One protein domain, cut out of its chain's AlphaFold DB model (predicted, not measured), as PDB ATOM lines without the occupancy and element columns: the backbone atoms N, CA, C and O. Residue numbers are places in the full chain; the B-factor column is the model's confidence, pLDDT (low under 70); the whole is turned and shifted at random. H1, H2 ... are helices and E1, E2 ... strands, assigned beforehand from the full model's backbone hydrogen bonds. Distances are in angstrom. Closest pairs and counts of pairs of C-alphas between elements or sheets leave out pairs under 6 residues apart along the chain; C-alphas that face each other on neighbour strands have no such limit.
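This is residues 6 to 219 of the 347 residues of the protein "Exo-alpha-sialidase" of Actinobacteria bacterium (UniProt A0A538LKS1). Look for three strongly twisted sheets of four strands, standing one after another like three neighbouring blades of a propeller: E1 to E4, then E5 to E8, then E9 to E12, the second sheet between the other two. E5 lies beside E1 and E9 on the inner side of this fan, while E4, E8 and E12 spread away from one another, and the one short helix, H1, only grazes the first sheet. The 214 printed residues have twelve named strands and one named helix, in the order E1 E2 E3 H1 E4 to E12; each sheet is antiparallel, its strands side by side in chain order, and the class is mostly strand. The whole is compact, with a radius of gyration of the C-alphas of 17.8 A and spans of 53 by 46 by 27 A.

Begin with the sheet of E1, residues 9 to 23, E2, residues 29 to 45, E3, residues 60 to 66, and E4, residues 81 to 85, whose edge strands are E1 and E4. E1, E2 and E3 form a meander, each strand the antiparallel neighbour of the one before. Look at N 16 and O 40, 2.8 A apart, between E1 and E2, then at N 39 and O 64, 2.9 A, between E2 and E3, and N 63 and O 84, 2.9 A, between E3 and E4. H1, residues 69 to 73, is on this sheet but only grazes it, with residues 69 to 72; its one O i to N i+4 pair is within hydrogen-bond range. The next meander is E5, residues 93 to 102, E6, residues 114 to 122, E7, residues 134 to 139, and E8, residues 147 to 150. Here N 115 and O 101 are 2.8 A apart, N 116 and O 137 2.9 A, and N 136 and O 149 2.8 A. This sheet and the first are face to face, their best planes 22 degrees apart; the closest C-alphas of E1 and E5, those of Gly 20 and Ala 102, are 4.9 A apart. The last meander is E9, residues 167 to 174, E10, residues 180 to 186, E11, residues 194 to 202, and E12, residues 213 to 219. Its neighbours show N 171 and O 183 at 2.8 A, N 182 and O 200 at 2.8 A, and N 199 and O 213 at 2.8 A. It is face to face with the second sheet, their best planes 32 degrees apart; the closest C-alphas of E6 and E9, those of Ala 119 and Ser 168, are 5.2 A apart. Together they are a stack of sheets, face to face in turn. E1 and E9 are apart.

Find C-alpha 9 at (53.449, 43.894, 55.578), where E1 begins; it bends by 107 degrees at residue 12 and measures 26.8 A. E2, 32.9 A long, bends by 124 degrees at residue 32. E3 measures 20.2 A, and H1 and E4 are shorter. E5 starts at C-alpha 93, (51.121, 29.187, 62.769), bends by 64 degrees at residue 97 and measures 25.7 A; E6 measures 24.4 A, and E7 and E8 are shorter. E9 measures 20.7 A, E10 19.0 A, E11 27.2 A and E12 17.1 A, ending at C-alpha 219, (24.519, 24.075, 62.296).

The two C-alphas farthest apart, those of Ser 32 and Phe 159, are 53.4 A apart. The printed part, residues 6 to 219, has no cut. The long links are E2 to E3, E5 to E6, E6 to E7 and E8 to E9. The mean pLDDT of the printed part is 92.9; look for values under 70 at residues 127 to 128 and 157 to 163.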
ATOM      1  N   GLU A   6      55.911  50.074  54.565       92.31
ATOM      2  CA  GLU A   6      57.129  50.448  55.289       92.31
ATOM      3  C   GLU A   6      57.520  49.442  56.375       92.31
ATOM      4  O   GLU A   6      58.685  49.386  56.755       92.31
ATOM      5  N   ASN A   7      56.560  48.654  56.862       91.44
ATOM      6  CA  ASN A   7      56.787  47.601  57.846       91.44
ATOM      7  C   ASN A   7      56.937  46.208  57.205       91.44
ATOM      8  O   ASN A   7      56.947  45.217  57.930       91.44
ATOM      9  N   GLY A   8      57.034  46.114  55.872       93.62
ATOM     10  CA  GLY A   8      57.162  44.831  55.173       93.62
ATOM     11  C   GLY A   8      55.913  43.953  55.286       93.62
ATOM     12  O   GLY A   8      56.018  42.729  55.294       93.62
ATOM     13  N   LEU A   9      54.733  44.565  55.391       95.12
ATOM     14  CA  LEU A   9      53.449  43.894  55.578       95.12
ATOM     15  C   LEU A   9      52.507  44.117  54.389       95.12
ATOM     16  O   LEU A   9      52.528  45.158  53.728       95.12
ATOM     17  N   VAL A  10      51.599  43.166  54.187       94.81
ATOM     18  CA  VAL A  10      50.419  43.294  53.324       94.81
ATOM     19  C   VAL A  10      49.160  42.963  54.126       94.81
ATOM     20  O   VAL A  10      49.199  42.192  55.080       94.81
ATOM     21  N   SER A  11      48.044  43.615  53.800       93.75
ATOM     22  CA  SER A  11      46.748  43.366  54.442       93.75
ATOM     23  C   SER A  11      46.026  42.264  53.676       93.75
ATOM     24  O   SER A  11      45.792  42.462  52.487       93.75
ATOM     25  N   ASP A  12      45.628  41.186  54.352       89.44
ATOM     26  CA  ASP A  12      45.092  39.983  53.692       89.44
ATOM     27  C   ASP A  12      43.583  39.751  53.905       89.44
ATOM     28  O   ASP A  12      42.955  38.989  53.179       89.44
ATOM     29  N   GLY A  13      42.937  40.474  54.830       90.44
ATOM     30  CA  GLY A  13      41.476  40.437  54.968       90.44
ATOM     31  C   GLY A  13      40.968  40.477  56.404       90.44
ATOM     32  O   GLY A  13      41.660  40.948  57.302       90.44
ATOM     33  N   ASP A  14      39.725  40.028  56.590       92.50
ATOM     34  CA  ASP A  14      38.954  40.009  57.846       92.50
ATOM     35  C   ASP A  14      39.068  41.280  58.703       92.50
ATOM     36  O   ASP A  14      39.563  41.237  59.836       92.50
ATOM     37  N   PRO A  15      38.612  42.434  58.182       94.81
ATOM     38  CA  PRO A  15      38.646  43.667  58.943       94.81
ATOM     39  C   PRO A  15      37.692  43.605  60.142       94.81
ATOM     40  O   PRO A  15      36.489  43.390  59.993       94.81
ATOM     41  N   GLY A  16      38.224  43.873  61.330       96.00
ATOM     42  CA  GLY A  16      37.464  44.140  62.546       96.00
ATOM     43  C   GLY A  16      37.629  45.598  62.957       96.00
ATOM     44  O   GLY A  16      38.732  46.137  62.908       96.00
ATOM     45  N   LEU A  17      36.543  46.257  63.364       96.94
ATOM     46  CA  LEU A  17      36.587  47.644  63.823       96.94
ATOM     47  C   LEU A  17      35.945  47.776  65.201       96.94
ATOM     48  O   LEU A  17      34.883  47.212  65.454       96.94
ATOM     49  N   ALA A  18      36.568  48.577  66.063       98.31
ATOM     50  CA  ALA A  18      35.999  48.974  67.342       98.31
ATOM     51  C   ALA A  18      36.350  50.424  67.672       98.31
ATOM     52  O   ALA A  18      37.452  50.894  67.385       98.31
ATOM     53  N   PHE A  19      35.417  51.113  68.322       98.44
ATOM     54  CA  PHE A  19      35.649  52.423  68.916       98.44
ATOM     55  C   PHE A  19      35.752  52.293  70.430       98.44
ATOM     56  O   PHE A  19      34.897  51.671  71.056       98.44
ATOM     57  N   GLY A  20      36.775  52.916  71.009       98.38
ATOM     58  CA  GLY A  20      36.964  52.998  72.455       98.38
ATOM     59  C   GLY A  20      37.315  54.413  72.912       98.38
ATOM     60  O   GLY A  20      37.624  55.273  72.075       98.38
ATOM     61  N   PRO A  21      37.287  54.672  74.230       98.50
ATOM     62  CA  PRO A  21      37.776  55.927  74.783       98.50
ATOM     63  C   PRO A  21      39.265  56.092  74.465       98.50
ATOM     64  O   PRO A  21      40.026  55.122  74.417       98.50
ATOM     65  N   LYS A  22      39.698  57.331  74.246       98.00
ATOM     66  CA  LYS A  22      41.112  57.636  74.027       98.00
ATOM     67  C   LYS A  22      41.849  57.759  75.376       98.00
ATOM     68  O   LYS A  22      41.352  58.445  76.275       98.00
ATOM     69  N   PRO A  23      43.032  57.144  75.544       98.00
ATOM     70  CA  PRO A  23      43.867  57.405  76.709       98.00
ATOM     71  C   PRO A  23      44.551  58.774  76.588       98.00
ATOM     72  O   PRO A  23      44.924  59.198  75.489       98.00
ATOM     73  N   ASP A  24      44.724  59.468  77.711       97.19
ATOM     74  CA  ASP A  24      45.591  60.647  77.787       97.19
ATOM     75  C   ASP A  24      47.085  60.258  77.819       97.19
ATOM     76  O   ASP A  24      47.455  59.087  77.698       97.19
ATOM     77  N   SER A  25      47.972  61.243  77.978       95.44
ATOM     78  CA  SER A  25      49.422  61.013  78.043       95.44
ATOM     79  C   SER A  25      49.878  60.191  79.254       95.44
ATOM     80  O   SER A  25      50.991  59.675  79.239       95.44
ATOM     81  N   ASN A  26      49.044  60.074  80.291       96.12
ATOM     82  CA  ASN A  26      49.309  59.276  81.488       96.12
ATOM     83  C   ASN A  26      48.665  57.881  81.403       96.12
ATOM     84  O   ASN A  26      48.753  57.109  82.357       96.12
ATOM     85  N   GLY A  27      48.016  57.551  80.280       95.81
ATOM     86  CA  GLY A  27      47.327  56.280  80.071       95.81
ATOM     87  C   GLY A  27      45.910  56.227  80.648       95.81
ATOM     88  O   GLY A  27      45.305  55.158  80.644       95.81
ATOM     89  N   HIS A  28      45.355  57.343  81.131       97.31
ATOM     90  CA  HIS A  28      44.003  57.364  81.685       97.31
ATOM     91  C   HIS A  28      42.954  57.484  80.571       97.31
ATOM     92  O   HIS A  28      42.954  58.441  79.791       97.31
ATOM     93  N   PHE A  29      42.044  56.513  80.496       98.44
ATOM     94  CA  PHE A  29      40.969  56.484  79.506       98.44
ATOM     95  C   PHE A  29      39.799  57.382  79.900       98.44
ATOM     96  O   PHE A  29      39.284  57.321  81.012       98.44
ATOM     97  N   SER A  30      39.327  58.189  78.949       97.94
ATOM     98  CA  SER A  30      38.092  58.959  79.089       97.94
ATOM     99  C   SER A  30      37.486  59.254  77.724       97.94
ATOM    100  O   SER A  30      38.206  59.575  76.779       97.94
ATOM    101  N   TRP A  31      36.157  59.245  77.623       97.81
ATOM    102  CA  TRP A  31      35.472  59.769  76.437       97.81
ATOM    103  C   TRP A  31      35.715  61.267  76.230       97.81
ATOM    104  O   TRP A  31      35.700  61.732  75.093       97.81
ATOM    105  N   SER A  32      36.009  62.023  77.296       97.62
ATOM    106  CA  SER A  32      36.375  63.444  77.189       97.62
ATOM    107  C   SER A  32      37.709  63.666  76.477       97.62
ATOM    108  O   SER A  32      37.938  64.749  75.945       97.62
ATOM    109  N   ASN A  33      38.582  62.655  76.441       97.62
ATOM    110  CA  ASN A  33      39.836  62.711  75.689       97.62
ATOM    111  C   ASN A  33      39.601  62.517  74.180       97.62
ATOM    112  O   ASN A  33      40.516  62.726  73.385       97.62
ATOM    113  N   GLY A  34      38.390  62.108  73.788       97.25
ATOM    114  CA  GLY A  34      38.011  61.721  72.438       97.25
ATOM    115  C   GLY A  34      37.853  60.208  72.284       97.25
ATOM    116  O   GLY A  34      37.865  59.445  73.253       97.25
ATOM    117  N   SER A  35      37.709  59.774  71.035       97.56
ATOM    118  CA  SER A  35      37.563  58.366  70.666       97.56
ATOM    119  C   SER A  35      38.767  57.896  69.860       97.56
ATOM    120  O   SER A  35      39.278  58.631  69.014       97.56
ATOM    121  N   ARG A  36      39.179  56.648  70.087       98.50
ATOM    122  CA  ARG A  36      40.152  55.938  69.256       98.50
ATOM    123  C   ARG A  36      39.436  54.877  68.434       98.50
ATOM    124  O   ARG A  36      38.671  54.082  68.984       98.50
ATOM    125  N   LEU A  37      39.715  54.850  67.134       98.50
ATOM    126  CA  LEU A  37      39.363  53.735  66.263       98.50
ATOM    127  C   LEU A  37      40.488  52.699  66.293       98.50
ATOM    128  O   LEU A  37      41.659  53.036  66.092       98.50
ATOM    129  N   TYR A  38      40.106  51.442  66.485       98.56
ATOM    130  CA  TYR A  38      40.945  50.266  66.317       98.56
ATOM    131  C   TYR A  38      40.492  49.508  65.075       98.56
ATOM    132  O   TYR A  38      39.301  49.249  64.912       98.56
ATOM    133  N   TYR A  39      41.443  49.153  64.219       97.62
ATOM    134  CA  TYR A  39      41.226  48.361  63.017       97.62
ATOM    135  C   TYR A  39      42.116  47.123  63.097       97.62
ATOM    136  O   TYR A  39      43.338  47.259  63.047       97.62
ATOM    137  N   SER A  40      41.522  45.945  63.260       97.75
ATOM    138  CA  SER A  40      42.220  44.661  63.187       97.75
ATOM    139  C   SER A  40      42.062  44.042  61.805       97.75
ATOM    140  O   SER A  40      41.037  44.241  61.160       97.75
ATOM    141  N   ASN A  41      43.050  43.273  61.362       97.38
ATOM    142  CA  ASN A  41      42.970  42.501  60.123       97.38
ATOM    143  C   ASN A  41      44.006  41.375  60.106       97.38
ATOM    144  O   ASN A  41      44.980  41.401  60.868       97.38
ATOM    145  N   LEU A  42      43.807  40.437  59.181       96.62
ATOM    146  CA  LEU A  42      44.841  39.489  58.773       96.62
ATOM    147  C   LEU A  42      45.952  40.231  58.025       96.62
ATOM    148  O   LEU A  42      45.683  41.165  57.251       96.62
ATOM    149  N   THR A  43      47.196  39.859  58.285       96.31
ATOM    150  CA  THR A  43      48.366  40.403  57.607       96.31
ATOM    151  C   THR A  43      49.394  39.323  57.296       96.31
ATOM    152  O   THR A  43      49.752  38.523  58.162       96.31
ATOM    153  N   ALA A  44      49.937  39.381  56.081       94.56
ATOM    154  CA  ALA A  44      51.044  38.556  55.618       94.56
ATOM    155  C   ALA A  44      52.328  39.393  55.470       94.56
ATOM    156  O   ALA A  44      52.290  40.631  55.442       94.56
ATOM    157  N   ASN A  45      53.480  38.726  55.359       93.62
ATOM    158  CA  ASN A  45      54.723  39.392  54.970       93.62
ATOM    159  C   ASN A  45      54.640  39.842  53.506       93.62
ATOM    160  O   ASN A  45      54.147  39.112  52.650       93.62
ATOM    161  N   LEU A  46      55.146  41.040  53.212       92.31
ATOM    162  CA  LEU A  46      55.212  41.573  51.850       92.31
ATOM    163  C   LEU A  46      56.215  40.800  50.978       92.31
ATOM    164  O   LEU A  46      55.997  40.662  49.776       92.31
ATOM    165  N   SER A  47      57.307  40.329  51.583       86.31
ATOM    166  CA  SER A  47      58.349  39.532  50.934       86.31
ATOM    167  C   SER A  47      58.236  38.063  51.336       86.31
ATOM    168  O   SER A  47      57.919  37.746  52.487       86.31
ATOM    169  N   ASP A  48      58.524  37.169  50.392       78.00
ATOM    170  CA  ASP A  48      58.685  35.733  50.637       78.00
ATOM    171  C   ASP A  48      60.113  35.370  51.093       78.00
ATOM    172  O   ASP A  48      60.366  34.235  51.511       78.00
ATOM    173  N   GLN A  49      61.042  36.336  51.068       77.81
ATOM    174  CA  GLN A  49      62.405  36.169  51.558       77.81
ATOM    175  C   GLN A  49      62.435  36.214  53.086       77.81
ATOM    176  O   GLN A  49      61.945  37.135  53.742       77.81
ATOM    177  N   ARG A  50      63.031  35.180  53.687       72.12
ATOM    178  CA  ARG A  50      62.994  34.964  55.140       72.12
ATOM    179  C   ARG A  50      63.679  36.079  55.936       72.12
ATOM    180  O   ARG A  50      63.241  36.381  57.044       72.12
ATOM    181  N   ASP A  51      64.765  36.637  55.421       77.06
ATOM    182  CA  ASP A  51      65.525  37.732  56.032       77.06
ATOM    183  C   ASP A  51      64.817  39.092  55.948       77.06
ATOM    184  O   ASP A  51      65.143  39.991  56.719       77.06
ATOM    185  N   GLU A  52      63.799  39.205  55.099       79.44
ATOM    186  CA  GLU A  52      62.962  40.398  54.940       79.44
ATOM    187  C   GLU A  52      61.599  40.269  55.651       79.44
ATOM    188  O   GLU A  52      60.799  41.205  55.643       79.44
ATOM    189  N   SER A  53      61.322  39.121  56.284       84.44
ATOM    190  CA  SER A  53      60.049  38.864  56.968       84.44
ATOM    191  C   SER A  53      59.930  39.617  58.301       84.44
ATOM    192  O   SER A  53      60.788  39.520  59.181       84.44
ATOM    193  N   ALA A  54      58.818  40.332  58.479       88.81
ATOM    194  CA  ALA A  54      58.463  41.012  59.724       88.81
ATOM    195  C   ALA A  54      58.063  40.022  60.833       88.81
ATOM    196  O   ALA A  54      58.239  40.298  62.023       88.81
ATOM    197  N   PHE A  55      57.534  38.855  60.460       92.19
ATOM    198  CA  PHE A  55      57.205  37.765  61.378       92.19
ATOM    199  C   PHE A  55      57.345  36.397  60.692       92.19
ATOM    200  O   PHE A  55      57.330  36.284  59.471       92.19
ATOM    201  N   LYS A  56      57.475  35.322  61.477       90.19
ATOM    202  CA  LYS A  56      57.528  33.942  60.952       90.19
ATOM    203  C   LYS A  56      56.123  33.416  60.688       90.19
ATOM    204  O   LYS A  56      55.284  33.642  61.534       90.19
ATOM    205  N   GLY A  57      55.907  32.596  59.665       87.19
ATOM    206  CA  GLY A  57      54.599  31.973  59.418       87.19
ATOM    207  C   GLY A  57      53.832  32.655  58.296       87.19
ATOM    208  O   GLY A  57      54.343  33.586  57.677       87.19
ATOM    209  N   ALA A  58      52.637  32.139  58.011       86.94
ATOM    210  CA  ALA A  58      51.870  32.545  56.837       86.94
ATOM    211  C   ALA A  58      51.013  33.792  57.092       86.94
ATOM    212  O   ALA A  58      51.020  34.701  56.273       86.94
ATOM    213  N   GLU A  59      50.330  33.854  58.241       93.25
ATOM    214  CA  GLU A  59      49.306  34.874  58.497       93.25
ATOM    215  C   GLU A  59      49.271  35.296  59.967       93.25
ATOM    216  O   GLU A  59      49.120  34.464  60.875       93.25
ATOM    217  N   ALA A  60      49.375  36.600  60.200       96.56
ATOM    218  CA  ALA A  60      49.303  37.239  61.503       96.56
ATOM    219  C   ALA A  60      48.058  38.102  61.666       96.56
ATOM    220  O   ALA A  60      47.379  38.437  60.706       96.56
ATOM    221  N   ILE A  61      47.774  38.493  62.908       97.75
ATOM    222  CA  ILE A  61      46.806  39.545  63.203       97.75
ATOM    223  C   ILE A  61      47.563  40.818  63.553       97.75
ATOM    224  O   ILE A  61      48.395  40.813  64.466       97.75
ATOM    225  N   ALA A  62      47.242  41.910  62.868       97.44
ATOM    226  CA  ALA A  62      47.749  43.237  63.189       97.44
ATOM    227  C   ALA A  62      46.614  44.197  63.546       97.44
ATOM    228  O   ALA A  62      45.465  44.008  63.148       97.44
ATOM    229  N   VAL A  63      46.954  45.233  64.315       98.06
ATOM    230  CA  VAL A  63      46.041  46.310  64.702       98.06
ATOM    231  C   VAL A  63      46.630  47.664  64.316       98.06
ATOM    232  O   VAL A  63      47.718  48.045  64.756       98.06
ATOM    233  N   SER A  64      45.876  48.415  63.519       97.69
ATOM    234  CA  SER A  64      46.093  49.831  63.218       97.69
ATOM    235  C   SER A  64      45.163  50.698  64.066       97.69
ATOM    236  O   SER A  64      44.065  50.281  64.439       97.69
ATOM    237  N   ARG A  65      45.603  51.917  64.399       98.00
ATOM    238  CA  ARG A  65      44.890  52.808  65.327       98.00
ATOM    239  C   ARG A  65      44.884  54.243  64.832       98.00
ATOM    240  O   ARG A  65      45.868  54.690  64.240       98.00
ATOM    241  N   THR A  66      43.814  54.975  65.118       98.12
ATOM    242  CA  THR A  66      43.743  56.416  64.852       98.12
ATOM    243  C   THR A  66      42.876  57.141  65.879       98.12
ATOM    244  O   THR A  66      41.829  56.644  66.290       98.12
ATOM    245  N   ASP A  67      43.319  58.338  66.263       97.94
ATOM    246  CA  ASP A  67      42.553  59.296  67.073       97.94
ATOM    247  C   ASP A  67      41.900  60.390  66.206       97.94
ATOM    248  O   ASP A  67      41.233  61.282  66.724       97.94
ATOM    249  N   ASN A  68      42.117  60.355  64.887       96.94
ATOM    250  CA  ASN A  68      41.591  61.323  63.931       96.94
ATOM    251  C   ASN A  68      40.979  60.587  62.735       96.94
ATOM    252  O   ASN A  68      41.553  60.502  61.646       96.94
ATOM    253  N   VAL A  69      39.778  60.054  62.962       95.88
ATOM    254  CA  VAL A  69      39.039  59.270  61.964       95.88
ATOM    255  C   VAL A  69      38.709  60.087  60.718       95.88
ATOM    256  O   VAL A  69      38.712  59.534  59.625       95.88
ATOM    257  N   ALA A  70      38.477  61.395  60.849       96.75
ATOM    258  CA  ALA A  70      38.184  62.254  59.704       96.75
ATOM    259  C   ALA A  70      39.377  62.337  58.738       96.75
ATOM    260  O   ALA A  70      39.219  62.082  57.545       96.75
ATOM    261  N   SER A  71      40.582  62.619  59.246       98.00
ATOM    262  CA  SER A  71      41.796  62.624  58.419       98.00
ATOM    263  C   SER A  71      42.138  61.226  57.897       98.00
ATOM    264  O   SER A  71      42.487  61.081  56.727       98.00
ATOM    265  N   ALA A  72      41.962  60.186  58.720       96.44
ATOM    266  CA  ALA A  72      42.150  58.800  58.298       96.44
ATOM    267  C   ALA A  72      41.226  58.417  57.127       96.44
ATOM    268  O   ALA A  72      41.686  57.818  56.155       96.44
ATOM    269  N   ALA A  73      39.948  58.799  57.192       95.38
ATOM    270  CA  ALA A  73      38.964  58.571  56.134       95.38
ATOM    271  C   ALA A  73      39.237  59.413  54.876       95.38
ATOM    272  O   ALA A  73      38.902  58.989  53.773       95.38
ATOM    273  N   ALA A  74      39.889  60.570  55.024       97.31
ATOM    274  CA  ALA A  74      40.357  61.393  53.909       97.31
ATOM    275  C   ALA A  74      41.632  60.847  53.230       97.31
ATOM    276  O   ALA A  74      42.134  61.462  52.289       97.31
ATOM    277  N   GLY A  75      42.160  59.705  53.684       95.50
ATOM    278  CA  GLY A  75      43.346  59.070  53.108       95.50
ATOM    279  C   GLY A  75      44.672  59.617  53.637       95.50
ATOM    280  O   GLY A  75      45.723  59.289  53.087       95.50
ATOM    281  N   ASP A  76      44.656  60.421  54.706       97.06
ATOM    282  CA  ASP A  76      45.890  60.862  55.348       97.06
ATOM    283  C   ASP A  76      46.534  59.696  56.101       97.06
ATOM    284  O   ASP A  76      46.097  59.283  57.180       97.06
ATOM    285  N   LYS A  77      47.618  59.176  55.526       94.75
ATOM    286  CA  LYS A  77      48.441  58.125  56.121       94.75
ATOM    287  C   LYS A  77      48.917  58.494  57.533       94.75
ATOM    288  O   LYS A  77      48.953  57.623  58.399       94.75
ATOM    289  N   ASN A  78      49.243  59.763  57.784       96.44
ATOM    290  CA  ASN A  78      49.796  60.220  59.063       96.44
ATOM    291  C   ASN A  78      48.737  60.358  60.164       96.44
ATOM    292  O   ASN A  78      49.088  60.496  61.335       96.44
ATOM    293  N   ALA A  79      47.448  60.265  59.822       97.56
ATOM    294  CA  ALA A  79      46.384  60.150  60.815       97.56
ATOM    295  C   ALA A  79      46.403  58.791  61.536       97.56
ATOM    296  O   ALA A  79      45.770  58.637  62.585       97.56
ATOM    297  N   TRP A  80      47.111  57.803  60.985       97.75
ATOM    298  CA  TRP A  80      47.260  56.474  61.560       97.75
ATOM    299  C   TRP A  80      48.558  56.349  62.347       97.75
ATOM    300  O   TRP A  80      49.617  56.800  61.912       97.75
ATOM    301  N   MET A  81      48.478  55.660  63.480       96.50
ATOM    302  CA  MET A  81      49.649  55.186  64.214       96.50
ATOM    303  C   MET A  81      50.277  53.991  63.478       96.50
ATOM    304  O   MET A  81      49.556  53.271  62.776       96.50
ATOM    305  N   PRO A  82      51.582  53.721  63.674       93.56
ATOM    306  CA  PRO A  82      52.195  52.478  63.217       93.56
ATOM    307  C   PRO A  82      51.412  51.250  63.702       93.56
ATOM    308  O   PRO A  82      50.938  51.206  64.845       93.56
ATOM    309  N   SER A  83      51.257  50.268  62.814       94.25
ATOM    310  CA  SER A  83      50.564  49.017  63.116       94.25
ATOM    311  C   SER A  83      51.334  48.186  64.135       94.25
ATOM    312  O   SER A  83      52.562  48.151  64.118       94.25
ATOM    313  N   VAL A  84      50.602  47.467  64.979       96.75
ATOM    314  CA  VAL A  84      51.166  46.509  65.934       96.75
ATOM    315  C   VAL A  84      50.781  45.106  65.487       96.75
ATOM    316  O   VAL A  84      49.593  44.831  65.324       96.75
ATOM    317  N   ILE A  85      51.760  44.220  65.298       96.94
ATOM    318  CA  ILE A  85      51.496  42.784  65.140       96.94
ATOM    319  C   ILE A  85      51.116  42.250  66.521       96.94
ATOM    320  O   ILE A  85      51.913  42.316  67.455       96.94
ATOM    321  N   VAL A  86      49.881  41.772  66.654       97.75
ATOM    322  CA  VAL A  86      49.320  41.330  67.935       97.75
ATOM    323  C   VAL A  86      49.589  39.857  68.164       97.75
ATOM    324  O   VAL A  86      50.024  39.494  69.248       97.75
ATOM    325  N   SER A  87      49.331  39.016  67.161       97.00
ATOM    326  CA  SER A  87      49.461  37.567  67.307       97.00
ATOM    327  C   SER A  87      50.925  37.131  67.368       97.00
ATOM    328  O   SER A  87      51.715  37.493  66.491       97.00
ATOM    329  N   LYS A  88      51.264  36.253  68.308       93.81
ATOM    330  CA  LYS A  88      52.509  35.485  68.309       93.81
ATOM    331  C   LYS A  88      52.508  34.489  67.167       93.81
ATOM    332  O   LYS A  88      51.568  33.716  66.995       93.81
ATOM    333  N   GLN A  89      53.611  34.483  66.432       93.06
ATOM    334  CA  GLN A  89      53.740  33.707  65.215       93.06
ATOM    335  C   GLN A  89      55.001  32.832  65.205       93.06
ATOM    336  O   GLN A  89      56.012  33.124  65.852       93.06
ATOM    337  N   SER A  90      54.927  31.728  64.473       90.44
ATOM    338  CA  SER A  90      55.980  30.756  64.207       90.44
ATOM    339  C   SER A  90      55.843  30.256  62.764       90.44
ATOM    340  O   SER A  90      54.858  30.525  62.090       90.44
ATOM    341  N   SER A  91      56.810  29.476  62.277       87.44
ATOM    342  CA  SER A  91      56.735  28.899  60.926       87.44
ATOM    343  C   SER A  91      55.557  27.939  60.712       87.44
ATOM    344  O   SER A  91      55.311  27.553  59.579       87.44
ATOM    345  N   THR A  92      54.853  27.538  61.773       86.62
ATOM    346  CA  THR A  92      53.743  26.573  61.726       86.62
ATOM    347  C   THR A  92      52.414  27.169  62.189       86.62
ATOM    348  O   THR A  92      51.460  26.427  62.443       86.62
ATOM    349  N   THR A  93      52.345  28.494  62.357       89.25
ATOM    350  CA  THR A  93      51.121  29.187  62.769       89.25
ATOM    351  C   THR A  93      50.457  29.917  61.612       89.25
ATOM    352  O   THR A  93      51.112  30.513  60.757       89.25
ATOM    353  N   PHE A  94      49.130  29.895  61.644       91.25
ATOM    354  CA  PHE A  94      48.246  30.675  60.791       91.25
ATOM    355  C   PHE A  94      47.107  31.198  61.673       91.25
ATOM    356  O   PHE A  94      46.455  30.418  62.373       91.25
ATOM    357  N   SER A  95      46.921  32.513  61.727       94.56
ATOM    358  CA  SER A  95      45.851  33.137  62.511       94.56
ATOM    359  C   SER A  95      44.720  33.571  61.587       94.56
ATOM    360  O   SER A  95      44.989  34.179  60.562       94.56
ATOM    361  N   ASP A  96      43.474  33.284  61.960       92.81
ATOM    362  CA  ASP A  96      42.304  33.563  61.117       92.81
ATOM    363  C   ASP A  96      41.113  34.058  61.948       92.81
ATOM    364  O   ASP A  96      40.977  33.710  63.130       92.81
ATOM    365  N   LYS A  97      40.224  34.824  61.305       92.25
ATOM    366  CA  LYS A  97      38.942  35.290  61.863       92.25
ATOM    367  C   LYS A  97      39.067  36.096  63.142       92.25
ATOM    368  O   LYS A  97      38.518  35.736  64.185       92.25
ATOM    369  N   SER A  98      39.795  37.206  63.044       94.94
ATOM    370  CA  SER A  98      39.924  38.131  64.165       94.94
ATOM    371  C   SER A  98      38.660  38.957  64.403       94.94
ATOM    372  O   SER A  98      38.004  39.390  63.456       94.94
ATOM    373  N   GLN A  99      38.360  39.242  65.668       97.50
ATOM    374  CA  GLN A  99      37.337  40.209  66.059       97.50
ATOM    375  C   GLN A  99      37.866  41.066  67.208       97.50
ATOM    376  O   GLN A  99      38.453  40.541  68.153       97.50
ATOM    377  N   ILE A 100      37.681  42.387  67.104       98.75
ATOM    378  CA  ILE A 100      38.203  43.378  68.051       98.75
ATOM    379  C   ILE A 100      37.082  44.115  68.785       98.75
ATOM    380  O   ILE A 100      36.054  44.458  68.200       98.75
ATOM    381  N   TRP A 101      37.287  44.400  70.063       98.81
ATOM    382  CA  TRP A 101      36.375  45.185  70.889       98.81
ATOM    383  C   TRP A 101      37.159  46.061  71.860       98.81
ATOM    384  O   TRP A 101      38.167  45.625  72.407       98.81
ATOM    385  N   ALA A 102      36.697  47.286  72.093       98.81
ATOM    386  CA  ALA A 102      37.233  48.157  73.130       98.81
ATOM    387  C   ALA A 102      36.151  48.378  74.183       98.81
ATOM    388  O   ALA A 102      35.018  48.714  73.837       98.81
ATOM    389  N   ASP A 103      36.496  48.186  75.453       98.88
ATOM    390  CA  ASP A 103      35.561  48.376  76.549       98.88
ATOM    391  C   ASP A 103      35.123  49.840  76.621       98.88
ATOM    392  O   ASP A 103      35.927  50.752  76.838       98.88
ATOM    393  N   ASN A 104      33.837  50.059  76.368       98.56
ATOM    394  CA  ASN A 104      33.274  51.355  76.022       98.56
ATOM    395  C   ASN A 104      32.304  51.894  77.093       98.56
ATOM    396  O   ASN A 104      31.810  53.014  76.944       98.56
ATOM    397  N   ALA A 105      32.071  51.152  78.183       98.56
ATOM    398  CA  ALA A 105      31.241  51.577  79.308       98.56
ATOM    399  C   ALA A 105      32.107  52.116  80.459       98.56
ATOM    400  O   ALA A 105      32.871  51.370  81.066       98.56
ATOM    401  N   SER A 106      31.977  53.403  80.804       98.50
ATOM    402  CA  SER A 106      32.818  54.039  81.835       98.50
ATOM    403  C   SER A 106      32.618  53.494  83.250       98.50
ATOM    404  O   SER A 106      33.427  53.778  84.128       98.50
ATOM    405  N   SER A 107      31.542  52.745  83.497       98.50
ATOM    406  CA  SER A 107      31.333  52.019  84.752       98.50
ATOM    407  C   SER A 107      32.232  50.787  84.896       98.50
ATOM    408  O   SER A 107      32.376  50.281  86.007       98.50
ATOM    409  N   SER A 108      32.807  50.287  83.797       98.62
ATOM    410  CA  SER A 108      33.665  49.109  83.818       98.62
ATOM    411  C   SER A 108      34.974  49.395  84.570       98.62
ATOM    412  O   SER A 108      35.637  50.399  84.291       98.62
ATOM    413  N   PRO A 109      35.435  48.492  85.457       98.44
ATOM    414  CA  PRO A 109      36.764  48.581  86.064       98.44
ATOM    415  C   PRO A 109      37.910  48.403  85.051       98.44
ATOM    416  O   PRO A 109      39.064  48.673  85.381       98.44
ATOM    417  N   PHE A 110      37.608  47.948  83.832       98.62
ATOM    418  CA  PHE A 110      38.558  47.758  82.731       98.62
ATOM    419  C   PHE A 110      38.268  48.699  81.556       98.62
ATOM    420  O   PHE A 110      38.668  48.418  80.425       98.62
ATOM    421  N   PHE A 111      37.569  49.806  81.816       98.75
ATOM    422  CA  PHE A 111      37.196  50.795  80.814       98.75
ATOM    423  C   PHE A 111      38.388  51.225  79.943       98.75
ATOM    424  O   PHE A 111      39.440  51.623  80.445       98.75
ATOM    425  N   GLY A 112      38.210  51.145  78.622       98.69
ATOM    426  CA  GLY A 112      39.240  51.439  77.629       98.69
ATOM    427  C   GLY A 112      40.180  50.285  77.279       98.69
ATOM    428  O   GLY A 112      40.875  50.383  76.263       98.69
ATOM    429  N   ASN A 113      40.169  49.173  78.028       98.81
ATOM    430  CA  ASN A 113      40.891  47.973  77.613       98.81
ATOM    431  C   ASN A 113      40.374  47.477  76.260       98.81
ATOM    432  O   ASN A 113      39.178  47.515  75.970       98.81
ATOM    433  N   VAL A 114      41.286  46.965  75.443       98.88
ATOM    434  CA  VAL A 114      40.989  46.455  74.105       98.88
ATOM    435  C   VAL A 114      41.228  44.959  74.084       98.88
ATOM    436  O   VAL A 114      42.237  44.480  74.597       98.88
ATOM    437  N   TYR A 115      40.312  44.228  73.470       98.88
ATOM    438  CA  TYR A 115      40.327  42.781  73.374       98.88
ATOM    439  C   TYR A 115      40.249  42.366  71.914       98.88
ATOM    440  O   TYR A 115      39.511  42.954  71.124       98.88
ATOM    441  N   LEU A 116      41.008  41.340  71.570       98.56
ATOM    442  CA  LEU A 116      41.053  40.756  70.241       98.56
ATOM    443  C   LEU A 116      40.969  39.246  70.396       98.56
ATOM    444  O   LEU A 116      41.739  38.685  71.169       98.56
ATOM    445  N   CYS A 117      40.069  38.582  69.685       98.50
ATOM    446  CA  CYS A 117      40.011  37.122  69.651       98.50
ATOM    447  C   CYS A 117      40.266  36.620  68.229       98.50
ATOM    448  O   CYS A 117      39.992  37.351  67.279       98.50
ATOM    449  N   TRP A 118      40.804  35.407  68.079       97.69
ATOM    450  CA  TRP A 118      40.963  34.731  66.783       97.69
ATOM    451  C   TRP A 118      41.158  33.217  66.953       97.69
ATOM    452  O   TRP A 118      41.438  32.727  68.056       97.69
ATOM    453  N   ALA A 119      41.051  32.473  65.849       95.38
ATOM    454  CA  ALA A 119      41.470  31.077  65.779       95.38
ATOM    455  C   ALA A 119      42.953  30.984  65.395       95.38
ATOM    456  O   ALA A 119      43.385  31.538  64.387       95.38
ATOM    457  N   SER A 120      43.741  30.260  66.189       94.25
ATOM    458  CA  SER A 120      45.166  30.035  65.931       94.25
ATOM    459  C   SER A 120      45.358  28.616  65.411       94.25
ATOM    460  O   SER A 120      45.348  27.673  66.193       94.25
ATOM    461  N   PHE A 121      45.541  28.443  64.109       90.81
ATOM    462  CA  PHE A 121      45.897  27.159  63.511       90.81
ATOM    463  C   PHE A 121      47.386  26.902  63.729       90.81
ATOM    464  O   PHE A 121      48.217  27.773  63.472       90.81
ATOM    465  N   ARG A 122      47.729  25.728  64.265       88.69
ATOM    466  CA  ARG A 122      49.091  25.410  64.725       88.69
ATOM    467  C   ARG A 122      49.546  24.055  64.211       88.69
ATOM    468  O   ARG A 122      49.625  23.096  64.979       88.69
ATOM    469  N   SER A 123      49.814  23.954  62.917       81.31
ATOM    470  CA  SER A 123      50.293  22.706  62.335       81.31
ATOM    471  C   SER A 123      51.095  22.918  61.061       81.31
ATOM    472  O   SER A 123      50.725  23.720  60.215       81.31
ATOM    473  N   ASP A 124      52.141  22.111  60.923       75.81
ATOM    474  CA  ASP A 124      52.825  21.805  59.660       75.81
ATOM    475  C   ASP A 124      52.927  20.277  59.490       75.81
ATOM    476  O   ASP A 124      53.882  19.705  58.982       75.81
ATOM    477  N   SER A 125      51.948  19.552  60.029       72.94
ATOM    478  CA  SER A 125      52.008  18.093  60.091       72.94
ATOM    479  C   SER A 125      51.570  17.416  58.786       72.94
ATOM    480  O   SER A 125      51.266  16.224  58.817       72.94
ATOM    481  N   HIS A 126      51.397  18.166  57.692       74.00
ATOM    482  CA  HIS A 126      50.847  17.699  56.411       74.00
ATOM    483  C   HIS A 126      49.573  16.839  56.552       74.00
ATOM    484  O   HIS A 126      49.465  15.755  55.987       74.00
ATOM    485  N   GLY A 127      48.609  17.307  57.357       66.69
ATOM    486  CA  GLY A 127      47.305  16.650  57.549       66.69
ATOM    487  C   GLY A 127      47.210  15.679  58.733       66.69
ATOM    488  O   GLY A 127      46.111  15.257  59.074       66.69
ATOM    489  N   ASN A 128      48.319  15.368  59.413       67.25
ATOM    490  CA  ASN A 128      48.309  14.450  60.567       67.25
ATOM    491  C   ASN A 128      47.714  15.032  61.872       67.25
ATOM    492  O   ASN A 128      47.332  14.283  62.767       67.25
ATOM    493  N   ALA A 129      47.648  16.357  62.003       72.88
ATOM    494  CA  ALA A 129      47.098  17.096  63.133       72.88
ATOM    495  C   ALA A 129      46.706  18.510  62.668       72.88
ATOM    496  O   ALA A 129      47.366  19.089  61.803       72.88
ATOM    497  N   SER A 130      45.662  19.109  63.245       79.81
ATOM    498  CA  SER A 130      45.357  20.534  63.005       79.81
ATOM    499  C   SER A 130      44.870  21.214  64.287       79.81
ATOM    500  O   SER A 130      43.703  21.591  64.392       79.81
ATOM    501  N   PRO A 131      45.743  21.356  65.305       87.06
ATOM    502  CA  PRO A 131      45.397  22.050  66.535       87.06
ATOM    503  C   PRO A 131      44.918  23.472  66.230       87.06
ATOM    504  O   PRO A 131      45.632  24.249  65.597       87.06
ATOM    505  N   GLN A 132      43.719  23.800  66.707       89.44
ATOM    506  CA  GLN A 132      43.055  25.075  66.441       89.44
ATOM    507  C   GLN A 132      42.427  25.636  67.728       89.44
ATOM    508  O   GLN A 132      41.208  25.571  67.917       89.44
ATOM    509  N   PRO A 133      43.238  26.106  68.693       92.56
ATOM    510  CA  PRO A 133      42.707  26.835  69.834       92.56
ATOM    511  C   PRO A 133      42.225  28.237  69.447       92.56
ATOM    512  O   PRO A 133      42.788  28.880  68.560       92.56
ATOM    513  N   LEU A 134      41.272  28.760  70.217       96.12
ATOM    514  CA  LEU A 134      41.026  30.195  70.286       96.12
ATOM    515  C   LEU A 134      42.077  30.858  71.173       96.12
ATOM    516  O   LEU A 134      42.447  30.345  72.242       96.12
ATOM    517  N   VAL A 135      42.523  32.023  70.729       97.94
ATOM    518  CA  VAL A 135      43.407  32.916  71.472       97.94
ATOM    519  C   VAL A 135      42.690  34.242  71.665       97.94
ATOM    520  O   VAL A 135      41.964  34.698  70.783       97.94
ATOM    521  N   VAL A 136      42.886  34.844  72.834       98.62
ATOM    522  CA  VAL A 136      42.460  36.205  73.136       98.62
ATOM    523  C   VAL A 136      43.685  37.018  73.517       98.62
ATOM    524  O   VAL A 136      44.486  36.579  74.343       98.62
ATOM    525  N   ALA A 137      43.828  38.201  72.936       98.69
ATOM    526  CA  ALA A 137      44.782  39.210  73.357       98.69
ATOM    527  C   ALA A 137      44.055  40.362  74.049       98.69
ATOM    528  O   ALA A 137      42.995  40.787  73.589       98.69
ATOM    529  N   SER A 138      44.637  40.886  75.124       98.69
ATOM    530  CA  SER A 138      44.169  42.105  75.785       98.69
ATOM    531  C   SER A 138      45.247  43.186  75.811       98.69
ATOM    532  O   SER A 138      46.440  42.893  75.923       98.69
ATOM    533  N   SER A 139      44.819  44.439  75.707       98.75
ATOM    534  CA  SER A 139      45.652  45.635  75.806       98.75
ATOM    535  C   SER A 139      45.031  46.619  76.792       98.75
ATOM    536  O   SER A 139      43.830  46.874  76.737       98.75
ATOM    537  N   ALA A 140      45.861  47.187  77.665       98.12
ATOM    538  CA  ALA A 140      45.469  48.208  78.641       98.12
ATOM    539  C   ALA A 140      46.098  49.586  78.348       98.12
ATOM    540  O   ALA A 140      45.970  50.507  79.143       98.12
ATOM    541  N   ASP A 141      46.798  49.735  77.219       97.88
ATOM    542  CA  ASP A 141      47.577  50.932  76.857       97.88
ATOM    543  C   ASP A 141      47.160  51.515  75.492       97.88
ATOM    544  O   ASP A 141      47.951  52.089  74.732       97.88
ATOM    545  N   GLY A 142      45.884  51.328  75.158       97.19
ATOM    546  CA  GLY A 142      45.283  51.817  73.924       97.19
ATOM    547  C   GLY A 142      45.814  51.096  72.688       97.19
ATOM    548  O   GLY A 142      46.009  51.735  71.646       97.19
ATOM    549  N   GLY A 143      46.081  49.792  72.805       97.81
ATOM    550  CA  GLY A 143      46.494  48.895  71.724       97.81
ATOM    551  C   GLY A 143      47.975  48.969  71.357       97.81
ATOM    552  O   GLY A 143      48.324  48.590  70.238       97.81
ATOM    553  N   SER A 144      48.828  49.511  72.233       97.44
ATOM    554  CA  SER A 144      50.270  49.667  71.975       97.44
ATOM    555  C   SER A 144      51.039  48.391  72.293       97.44
ATOM    556  O   SER A 144      51.962  48.037  71.563       97.44
ATOM    557  N   SER A 145      50.624  47.677  73.336       97.81
ATOM    558  CA  SER A 145      51.123  46.355  73.700       97.81
ATOM    559  C   SER A 145      49.971  45.411  74.045       97.81
ATOM    560  O   SER A 145      48.860  45.843  74.370       97.81
ATOM    561  N   TRP A 146      50.234  44.107  73.929       98.56
ATOM    562  CA  TRP A 146      49.215  43.066  74.022       98.56
ATOM    563  C   TRP A 146      49.699  41.866  74.834       98.56
ATOM    564  O   TRP A 146      50.849  41.438  74.724       98.56
ATOM    565  N   THR A 147      48.797  41.293  75.629       98.31
ATOM    566  CA  THR A 147      49.011  40.036  76.354       98.31
ATOM    567  C   THR A 147      48.075  38.965  75.821       98.31
ATOM    568  O   THR A 147      46.862  39.125  75.874       98.31
ATOM    569  N   GLU A 148      48.634  37.848  75.357       97.81
ATOM    570  CA  GLU A 148      47.866  36.729  74.807       97.81
ATOM    571  C   GLU A 148      47.572  35.623  75.819       97.81
ATOM    572  O   GLU A 148      48.433  35.230  76.616       97.81
ATOM    573  N   LYS A 149      46.379  35.041  75.694       97.94
ATOM    574  CA  LYS A 149      45.934  33.838  76.390       97.94
ATOM    575  C   LYS A 149      45.261  32.890  75.411       97.94
ATOM    576  O   LYS A 149      44.340  33.261  74.694       97.94
ATOM    577  N   GLN A 150      45.695  31.638  75.412       96.81
ATOM    578  CA  GLN A 150      44.918  30.562  74.812       96.81
ATOM    579  C   GLN A 150      43.732  30.248  75.730       96.81
ATOM    580  O   GLN A 150      43.943  29.955  76.907       96.81
ATOM    581  N   VAL A 151      42.514  30.286  75.190       96.88
ATOM    582  CA  VAL A 151      41.275  30.170  75.984       96.88
ATOM    583  C   VAL A 151      40.491  28.885  75.715       96.88
ATOM    584  O   VAL A 151      39.580  28.540  76.461       96.88
ATOM    585  N   THR A 152      40.876  28.115  74.694       93.75
ATOM    586  CA  THR A 152      40.331  26.771  74.451       93.75
ATOM    587  C   THR A 152      41.436  25.740  74.285       93.75
ATOM    588  O   THR A 152      42.604  26.064  74.056       93.75
ATOM    589  N   ALA A 153      41.073  24.460  74.372       88.69
ATOM    590  CA  ALA A 153      41.979  23.380  74.009       88.69
ATOM    591  C   ALA A 153      42.421  23.512  72.541       88.69
ATOM    592  O   ALA A 153      41.645  23.929  71.679       88.69
ATOM    593  N   ALA A 154      43.669  23.132  72.271       84.69
ATOM    594  CA  ALA A 154      44.227  23.065  70.927       84.69
ATOM    595  C   ALA A 154      43.869  21.716  70.286       84.69
ATOM    596  O   ALA A 154      44.729  20.861  70.098       84.69
ATOM    597  N   SER A 155      42.577  21.491  70.041       76.50
ATOM    598  CA  SER A 155      42.043  20.207  69.580       76.50
ATOM    599  C   SER A 155      41.175  20.364  68.334       76.50
ATOM    600  O   SER A 155      40.248  21.171  68.307       76.50
ATOM    601  N   ASN A 156      41.449  19.526  67.338       73.75
ATOM    602  CA  ASN A 156      40.532  19.158  66.268       73.75
ATOM    603  C   ASN A 156      40.375  17.635  66.336       73.75
ATOM    604  O   ASN A 156      41.369  16.912  66.314       73.75
ATOM    605  N   HIS A 157      39.165  17.109  66.518       67.81
ATOM    606  CA  HIS A 157      39.043  15.664  66.680       67.81
ATOM    607  C   HIS A 157      37.790  15.145  65.978       67.81
ATOM    608  O   HIS A 157      36.724  15.089  66.593       67.81
ATOM    609  N   PRO A 158      37.909  14.699  64.710       63.75
ATOM    610  CA  PRO A 158      36.756  14.299  63.902       63.75
ATOM    611  C   PRO A 158      36.008  13.081  64.469       63.75
ATOM    612  O   PRO A 158      34.877  12.808  64.093       63.75
ATOM    613  N   PHE A 159      36.611  12.361  65.417       66.69
ATOM    614  CA  PHE A 159      35.993  11.218  66.099       66.69
ATOM    615  C   PHE A 159      35.491  11.535  67.518       66.69
ATOM    616  O   PHE A 159      35.016  10.644  68.216       66.69
ATOM    617  N   ASN A 160      35.612  12.785  67.981       68.12
ATOM    618  CA  ASN A 160      35.096  13.219  69.279       68.12
ATOM    619  C   ASN A 160      34.073  14.338  69.077       68.12
ATOM    620  O   ASN A 160      34.406  15.522  69.047       68.12
ATOM    621  N   THR A 161      32.805  13.949  69.017       64.25
ATOM    622  CA  THR A 161      31.666  14.855  68.827       64.25
ATOM    623  C   THR A 161      31.532  15.918  69.922       64.25
ATOM    624  O   THR A 161      30.924  16.953  69.677       64.25
ATOM    625  N   ARG A 162      32.130  15.726  71.112       64.75
ATOM    626  CA  ARG A 162      32.155  16.759  72.168       64.75
ATOM    627  C   ARG A 162      33.183  17.858  71.909       64.75
ATOM    628  O   ARG A 162      33.015  18.966  72.406       64.75
ATOM    629  N   GLN A 163      34.270  17.538  71.209       68.19
ATOM    630  CA  GLN A 163      35.324  18.496  70.854       68.19
ATOM    631  C   GLN A 163      35.100  19.111  69.474       68.19
ATOM    632  O   GLN A 163      35.584  20.215  69.232       68.19
ATOM    633  N   GLY A 164      34.354  18.419  68.610       75.94
ATOM    634  CA  GLY A 164      34.024  18.894  67.277       75.94
ATOM    635  C   GLY A 164      35.231  18.946  66.341       75.94
ATOM    636  O   GLY A 164      36.282  18.336  66.584       75.94
ATOM    637  N   PHE A 165      35.080  19.707  65.262       82.62
ATOM    638  CA  PHE A 165      36.091  19.910  64.230       82.62
ATOM    639  C   PHE A 165      36.751  21.296  64.338       82.62
ATOM    640  O   PHE A 165      36.824  22.055  63.381       82.62
ATOM    641  N   GLY A 166      37.243  21.635  65.533       86.62
ATOM    642  CA  GLY A 166      37.905  22.919  65.778       86.62
ATOM    643  C   GLY A 166      36.936  24.047  66.140       86.62
ATOM    644  O   GLY A 166      35.747  23.818  66.380       86.62
ATOM    645  N   ARG A 167      37.478  25.263  66.284       91.25
ATOM    646  CA  ARG A 167      36.758  26.451  66.777       91.25
ATOM    647  C   ARG A 167      37.199  27.707  66.038       91.25
ATOM    648  O   ARG A 167      38.401  27.954  65.939       91.25
ATOM    649  N   SER A 168      36.257  28.501  65.542       93.69
ATOM    650  CA  SER A 168      36.552  29.747  64.822       93.69
ATOM    651  C   SER A 168      35.376  30.728  64.871       93.69
ATOM    652  O   SER A 168      34.392  30.484  65.570       93.69
ATOM    653  N   GLY A 169      35.501  31.857  64.169       94.69
ATOM    654  CA  GLY A 169      34.446  32.865  64.055       94.69
ATOM    655  C   GLY A 169      34.084  33.474  65.404       94.69
ATOM    656  O   GLY A 169      32.925  33.449  65.808       94.69
ATOM    657  N   CYS A 170      35.089  33.929  66.152       97.12
ATOM    658  CA  CYS A 170      34.847  34.431  67.492       97.12
ATOM    659  C   CYS A 170      34.276  35.858  67.488       97.12
ATOM    660  O   CYS A 170      34.561  36.653  66.595       97.12
ATOM    661  N   THR A 171      33.526  36.197  68.536       98.19
ATOM    662  CA  THR A 171      33.064  37.560  68.830       98.19
ATOM    663  C   THR A 171      33.347  37.879  70.291       98.19
ATOM    664  O   THR A 171      32.909  37.146  71.179       98.19
ATOM    665  N   VAL A 172      34.060  38.975  70.548       98.62
ATOM    666  CA  VAL A 172      34.365  39.499  71.881       98.62
ATOM    667  C   VAL A 172      33.534  40.746  72.207       98.62
ATOM    668  O   VAL A 172      33.383  41.648  71.381       98.62
ATOM    669  N   ARG A 173      32.972  40.809  73.418       98.69
ATOM    670  CA  ARG A 173      32.208  41.953  73.956       98.69
ATOM    671  C   ARG A 173      32.465  42.122  75.454       98.69
ATOM    672  O   ARG A 173      32.879  41.169  76.113       98.69
ATOM    673  N   THR A 174      32.192  43.310  75.993       98.81
ATOM    674  CA  THR A 174      32.232  43.590  77.440       98.81
ATOM    675  C   THR A 174      30.894  44.093  77.960       98.81
ATOM    676  O   THR A 174      30.168  44.792  77.248       98.81
ATOM    677  N   ASP A 175      30.574  43.750  79.206       98.69
ATOM    678  CA  ASP A 175      29.427  44.303  79.928       98.69
ATOM    679  C   ASP A 175      29.810  45.532  80.778       98.69
ATOM    680  O   ASP A 175      30.979  45.914  80.875       98.69
ATOM    681  N   SER A 176      28.822  46.170  81.411       98.62
ATOM    682  CA  SER A 176      29.033  47.374  82.228       98.62
ATOM    683  C   SER A 176      29.833  47.125  83.513       98.62
ATOM    684  O   SER A 176      30.254  48.088  84.157       98.62
ATOM    685  N   HIS A 177      30.012  45.863  83.912       98.44
ATOM    686  CA  HIS A 177      30.782  45.445  85.087       98.44
ATOM    687  C   HIS A 177      32.213  45.023  84.724       98.44
ATOM    688  O   HIS A 177      32.977  44.632  85.608       98.44
ATOM    689  N   GLY A 178      32.588  45.104  83.443       98.50
ATOM    690  CA  GLY A 178      33.908  44.733  82.940       98.50
ATOM    691  C   GLY A 178      34.106  43.233  82.731       98.50
ATOM    692  O   GLY A 178      35.244  42.781  82.589       98.50
ATOM    693  N   VAL A 179      33.036  42.437  82.701       98.81
ATOM    694  CA  VAL A 179      33.138  41.037  82.286       98.81
ATOM    695  C   VAL A 179      33.380  40.998  80.781       98.81
ATOM    696  O   VAL A 179      32.655  41.620  80.005       98.81
ATOM    697  N   VAL A 180      34.407  40.261  80.366       98.88
ATOM    698  CA  VAL A 180      34.737  40.030  78.958       98.88
ATOM    699  C   VAL A 180      34.122  38.709  78.532       98.88
ATOM    700  O   VAL A 180      34.370  37.684  79.163       98.88
ATOM    701  N   TYR A 181      33.363  38.722  77.444       98.81
ATOM    702  CA  TYR A 181      32.716  37.552  76.863       98.81
ATOM    703  C   TYR A 181      33.313  37.277  75.495       98.81
ATOM    704  O   TYR A 181      33.370  38.177  74.661       98.81
ATOM    705  N   VAL A 182      33.722  36.035  75.254       98.69
ATOM    706  CA  VAL A 182      34.175  35.556  73.948       98.69
ATOM    707  C   VAL A 182      33.281  34.406  73.531       98.69
ATOM    708  O   VAL A 182      33.278  33.347  74.155       98.69
ATOM    709  N   PHE A 183      32.529  34.625  72.463       98.25
ATOM    710  CA  PHE A 183      31.722  33.612  71.803       98.25
ATOM    711  C   PHE A 183      32.481  33.069  70.605       98.25
ATOM    712  O   PHE A 183      33.280  33.794  70.021       98.25
ATOM    713  N   ALA A 184      32.239  31.822  70.230       97.00
ATOM    714  CA  ALA A 184      32.778  31.247  69.003       97.00
ATOM    715  C   ALA A 184      31.930  30.073  68.533       97.00
ATOM    716  O   ALA A 184      31.183  29.480  69.322       97.00
ATOM    717  N   ASP A 185      32.092  29.713  67.266       94.69
ATOM    718  CA  ASP A 185      31.536  28.478  66.743       94.69
ATOM    719  C   ASP A 185      32.466  27.301  67.047       94.69
ATOM    720  O   ASP A 185      33.683  27.379  66.850       94.69
ATOM    721  N   GLN A 186      31.895  26.214  67.560       93.19
ATOM    722  CA  GLN A 186      32.559  24.924  67.702       93.19
ATOM    723  C   GLN A 186      31.943  23.967  66.686       93.19
ATOM    724  O   GLN A 186      30.841  23.448  66.898       93.19
ATOM    725  N   PHE A 187      32.679  23.716  65.606       89.62
ATOM    726  CA  PHE A 187      32.165  22.995  64.447       89.62
ATOM    727  C   PHE A 187      31.779  21.560  64.770       89.62
ATOM    728  O   PHE A 187      32.482  20.845  65.494       89.62
ATOM    729  N   GLY A 188      30.678  21.118  64.169       88.06
ATOM    730  CA  GLY A 188      30.349  19.705  64.081       88.06
ATOM    731  C   GLY A 188      31.255  18.981  63.086       88.06
ATOM    732  O   GLY A 188      32.000  19.586  62.324       88.06
ATOM    733  N   VAL A 189      31.185  17.655  63.091       83.81
ATOM    734  CA  VAL A 189      31.805  16.830  62.049       83.81
ATOM    735  C   VAL A 189      30.760  16.574  60.970       83.81
ATOM    736  O   VAL A 189      29.650  16.160  61.300       83.81
ATOM    737  N   GLY A 190      31.120  16.784  59.704       83.56
ATOM    738  CA  GLY A 190      30.236  16.573  58.556       83.56
ATOM    739  C   GLY A 190      30.024  17.842  57.736       83.56
ATOM    740  O   GLY A 190      30.587  18.886  58.043       83.56
ATOM    741  N   THR A 191      29.232  17.715  56.672       85.44
ATOM    742  CA  THR A 191      28.839  18.809  55.773       85.44
ATOM    743  C   THR A 191      27.333  18.665  55.471       85.44
ATOM    744  O   THR A 191      26.975  17.785  54.678       85.44
ATOM    745  N   PRO A 192      26.440  19.430  56.129       88.50
ATOM    746  CA  PRO A 192      26.751  20.446  57.137       88.50
ATOM    747  C   PRO A 192      27.193  19.831  58.474       88.50
ATOM    748  O   PRO A 192      26.809  18.712  58.831       88.50
ATOM    749  N   GLY A 193      28.004  20.565  59.225       89.06
ATOM    750  CA  GLY A 193      28.423  20.207  60.573       89.06
ATOM    751  C   GLY A 193      27.389  20.640  61.615       89.06
ATOM    752  O   GLY A 193      27.074  21.819  61.774       89.06
ATOM    753  N   HIS A 194      26.884  19.682  62.398       91.00
ATOM    754  CA  HIS A 194      26.020  19.961  63.553       91.00
ATOM    755  C   HIS A 194      26.862  20.282  64.793       91.00
ATOM    756  O   HIS A 194      27.236  19.388  65.559       91.00
ATOM    757  N   GLY A 195      27.204  21.557  64.947       91.94
ATOM    758  CA  GLY A 195      28.048  22.076  66.014       91.94
ATOM    759  C   GLY A 195      27.279  22.749  67.148       91.94
ATOM    760  O   GLY A 195      26.101  22.488  67.428       91.94
ATOM    761  N   SER A 196      27.987  23.635  67.836       93.44
ATOM    762  CA  SER A 196      27.440  24.454  68.911       93.44
ATOM    763  C   SER A 196      28.221  25.740  69.064       93.44
ATOM    764  O   SER A 196      29.439  25.745  68.913       93.44
ATOM    765  N   HIS A 197      27.555  26.786  69.529       95.38
ATOM    766  CA  HIS A 197      28.255  27.949  70.049       95.38
ATOM    767  C   HIS A 197      28.802  27.672  71.435       95.38
ATOM    768  O   HIS A 197      28.139  27.064  72.281       95.38
ATOM    769  N   ILE A 198      30.001  28.179  71.673       95.56
ATOM    770  CA  ILE A 198      30.633  28.183  72.984       95.56
ATOM    771  C   ILE A 198      30.844  29.613  73.469       95.56
ATOM    772  O   ILE A 198      30.957  30.538  72.664       95.56
ATOM    773  N   MET A 199      30.928  29.773  74.784       97.81
ATOM    774  CA  MET A 199      31.254  31.021  75.460       97.81
ATOM    775  C   MET A 199      32.404  30.791  76.440       97.81
ATOM    776  O   MET A 199      32.434  29.790  77.154       97.81
ATOM    777  N   VAL A 200      33.347  31.726  76.475       98.06
ATOM    778  CA  VAL A 200      34.410  31.814  77.482       98.06
ATOM    779  C   VAL A 200      34.391  33.222  78.061       98.06
ATOM    780  O   VAL A 200      34.214  34.189  77.321       98.06
ATOM    781  N   THR A 201      34.573  33.351  79.369       98.62
ATOM    782  CA  THR A 201      34.474  34.633  80.070       98.62
ATOM    783  C   THR A 201      35.728  34.956  80.865       98.62
ATOM    784  O   THR A 201      36.458  34.062  81.300       98.62
ATOM    785  N   SER A 202      35.975  36.246  81.068       98.81
ATOM    786  CA  SER A 202      36.988  36.761  81.985       98.81
ATOM    787  C   SER A 202      36.378  37.833  82.879       98.81
ATOM    788  O   SER A 202      35.674  38.718  82.402       98.81
ATOM    789  N   HIS A 203      36.678  37.763  84.175       98.56
ATOM    790  CA  HIS A 203      36.209  38.719  85.184       98.56
ATOM    791  C   HIS A 203      37.340  39.622  85.709       98.56
ATOM    792  O   HIS A 203      37.147  40.369  86.663       98.56
ATOM    793  N   ASP A 204      38.537  39.532  85.120       98.50
ATOM    794  CA  ASP A 204      39.754  40.197  85.599       98.50
ATOM    795  C   ASP A 204      40.516  40.950  84.491       98.50
ATOM    796  O   ASP A 204      41.736  41.139  84.568       98.50
ATOM    797  N   GLY A 205      39.789  41.387  83.457       98.00
ATOM    798  CA  GLY A 205      40.338  42.151  82.335       98.00
ATOM    799  C   GLY A 205      41.152  41.298  81.356       98.00
ATOM    800  O   GLY A 205      42.092  41.789  80.729       98.00
ATOM    801  N   GLY A 206      40.833  40.006  81.241       98.31
ATOM    802  CA  GLY A 206      41.476  39.069  80.317       98.31
ATOM    803  C   GLY A 206      42.726  38.374  80.866       98.31
ATOM    804  O   GLY A 206      43.446  37.731  80.095       98.31
ATOM    805  N   LYS A 207      43.013  38.476  82.172       98.06
ATOM    806  CA  LYS A 207      44.186  37.825  82.787       98.06
ATOM    807  C   LYS A 207      43.958  36.324  82.956       98.06
ATOM    808  O   LYS A 207      44.870  35.536  82.673       98.06
ATOM    809  N   THR A 208      42.756  35.937  83.372       98.31
ATOM    810  CA  THR A 208      42.292  34.550  83.474       98.31
ATOM    811  C   THR A 208      40.950  34.371  82.768       98.31
ATOM    812  O   THR A 208      40.214  35.330  82.538       98.31
ATOM    813  N   TRP A 209      40.666  33.129  82.372       98.44
ATOM    814  CA  TRP A 209      39.512  32.773  81.552       98.44
ATOM    815  C   TRP A 209      38.830  31.525  82.102       98.44
ATOM    816  O   TRP A 209      39.503  30.613  82.599       98.44
ATOM    817  N   SER A 210      37.503  31.486  82.009       98.06
ATOM    818  CA  SER A 210      36.704  30.317  82.357       98.06
ATOM    819  C   SER A 210      36.970  29.145  81.403       98.06
ATOM    820  O   SER A 210      37.714  29.242  80.423       98.06
ATOM    821  N   ARG A 211      36.385  27.983  81.705       95.31
ATOM    822  CA  ARG A 211      36.337  26.890  80.727       95.31
ATOM    823  C   ARG A 211      35.243  27.207  79.699       95.31
ATOM    824  O   ARG A 211      34.261  27.834  80.077       95.31
ATOM    825  N   PRO A 212      35.358  26.731  78.448       93.69
ATOM    826  CA  PRO A 212      34.306  26.934  77.461       93.69
ATOM    827  C   PRO A 212      32.987  26.282  77.876       93.69
ATOM    828  O   PRO A 212      32.955  25.089  78.190       93.69
ATOM    829  N   GLU A 213      31.908  27.055  77.816       93.88
ATOM    830  CA  GLU A 213      30.541  26.615  78.085       93.88
ATOM    831  C   GLU A 213      29.734  26.572  76.790       93.88
ATOM    832  O   GLU A 213      29.843  27.466  75.955       93.88
ATOM    833  N   ASN A 214      28.925  25.530  76.597       92.81
ATOM    834  CA  ASN A 214      28.048  25.425  75.432       92.81
ATOM    835  C   ASN A 214      26.812  26.309  75.641       92.81
ATOM    836  O   ASN A 214      26.078  26.122  76.611       92.81
ATOM    837  N   VAL A 215      26.565  27.231  74.712       93.88
ATOM    838  CA  VAL A 215      25.456  28.198  74.785       93.88
ATOM    839  C   VAL A 215      24.356  27.936  73.748       93.88
ATOM    840  O   VAL A 215      23.435  28.742  73.568       93.88
ATOM    841  N   GLY A 216      24.407  26.788  73.073       92.06
ATOM    842  CA  GLY A 216      23.344  26.278  72.214       92.06
ATOM    843  C   GLY A 216      23.853  25.661  70.908       92.06
ATOM    844  O   GLY A 216      24.990  25.897  70.505       92.06
ATOM    845  N   PRO A 217      23.003  24.874  70.226       93.00
ATOM    846  CA  PRO A 217      23.346  24.280  68.941       93.00
ATOM    847  C   PRO A 217      23.446  25.346  67.845       93.00
ATOM    848  O   PRO A 217      22.661  26.299  67.837       93.00
ATOM    849  N   ALA A 218      24.361  25.118  66.909       93.44
ATOM    850  CA  ALA A 218      24.514  25.879  65.678       93.44
ATOM    851  C   ALA A 218      24.916  24.903  64.569       93.44
ATOM    852  O   ALA A 218      25.845  24.116  64.746       93.44
ATOM    853  N   THR A 219      24.172  24.893  63.467       93.00
ATOM    854  CA  THR A 219      24.519  24.075  62.296       93.00
ATOM    855  C   THR A 219      25.100  24.987  61.232       93.00
ATOM    856  O   THR A 219      24.433  25.952  60.851       93.00
TER     857      THR A 219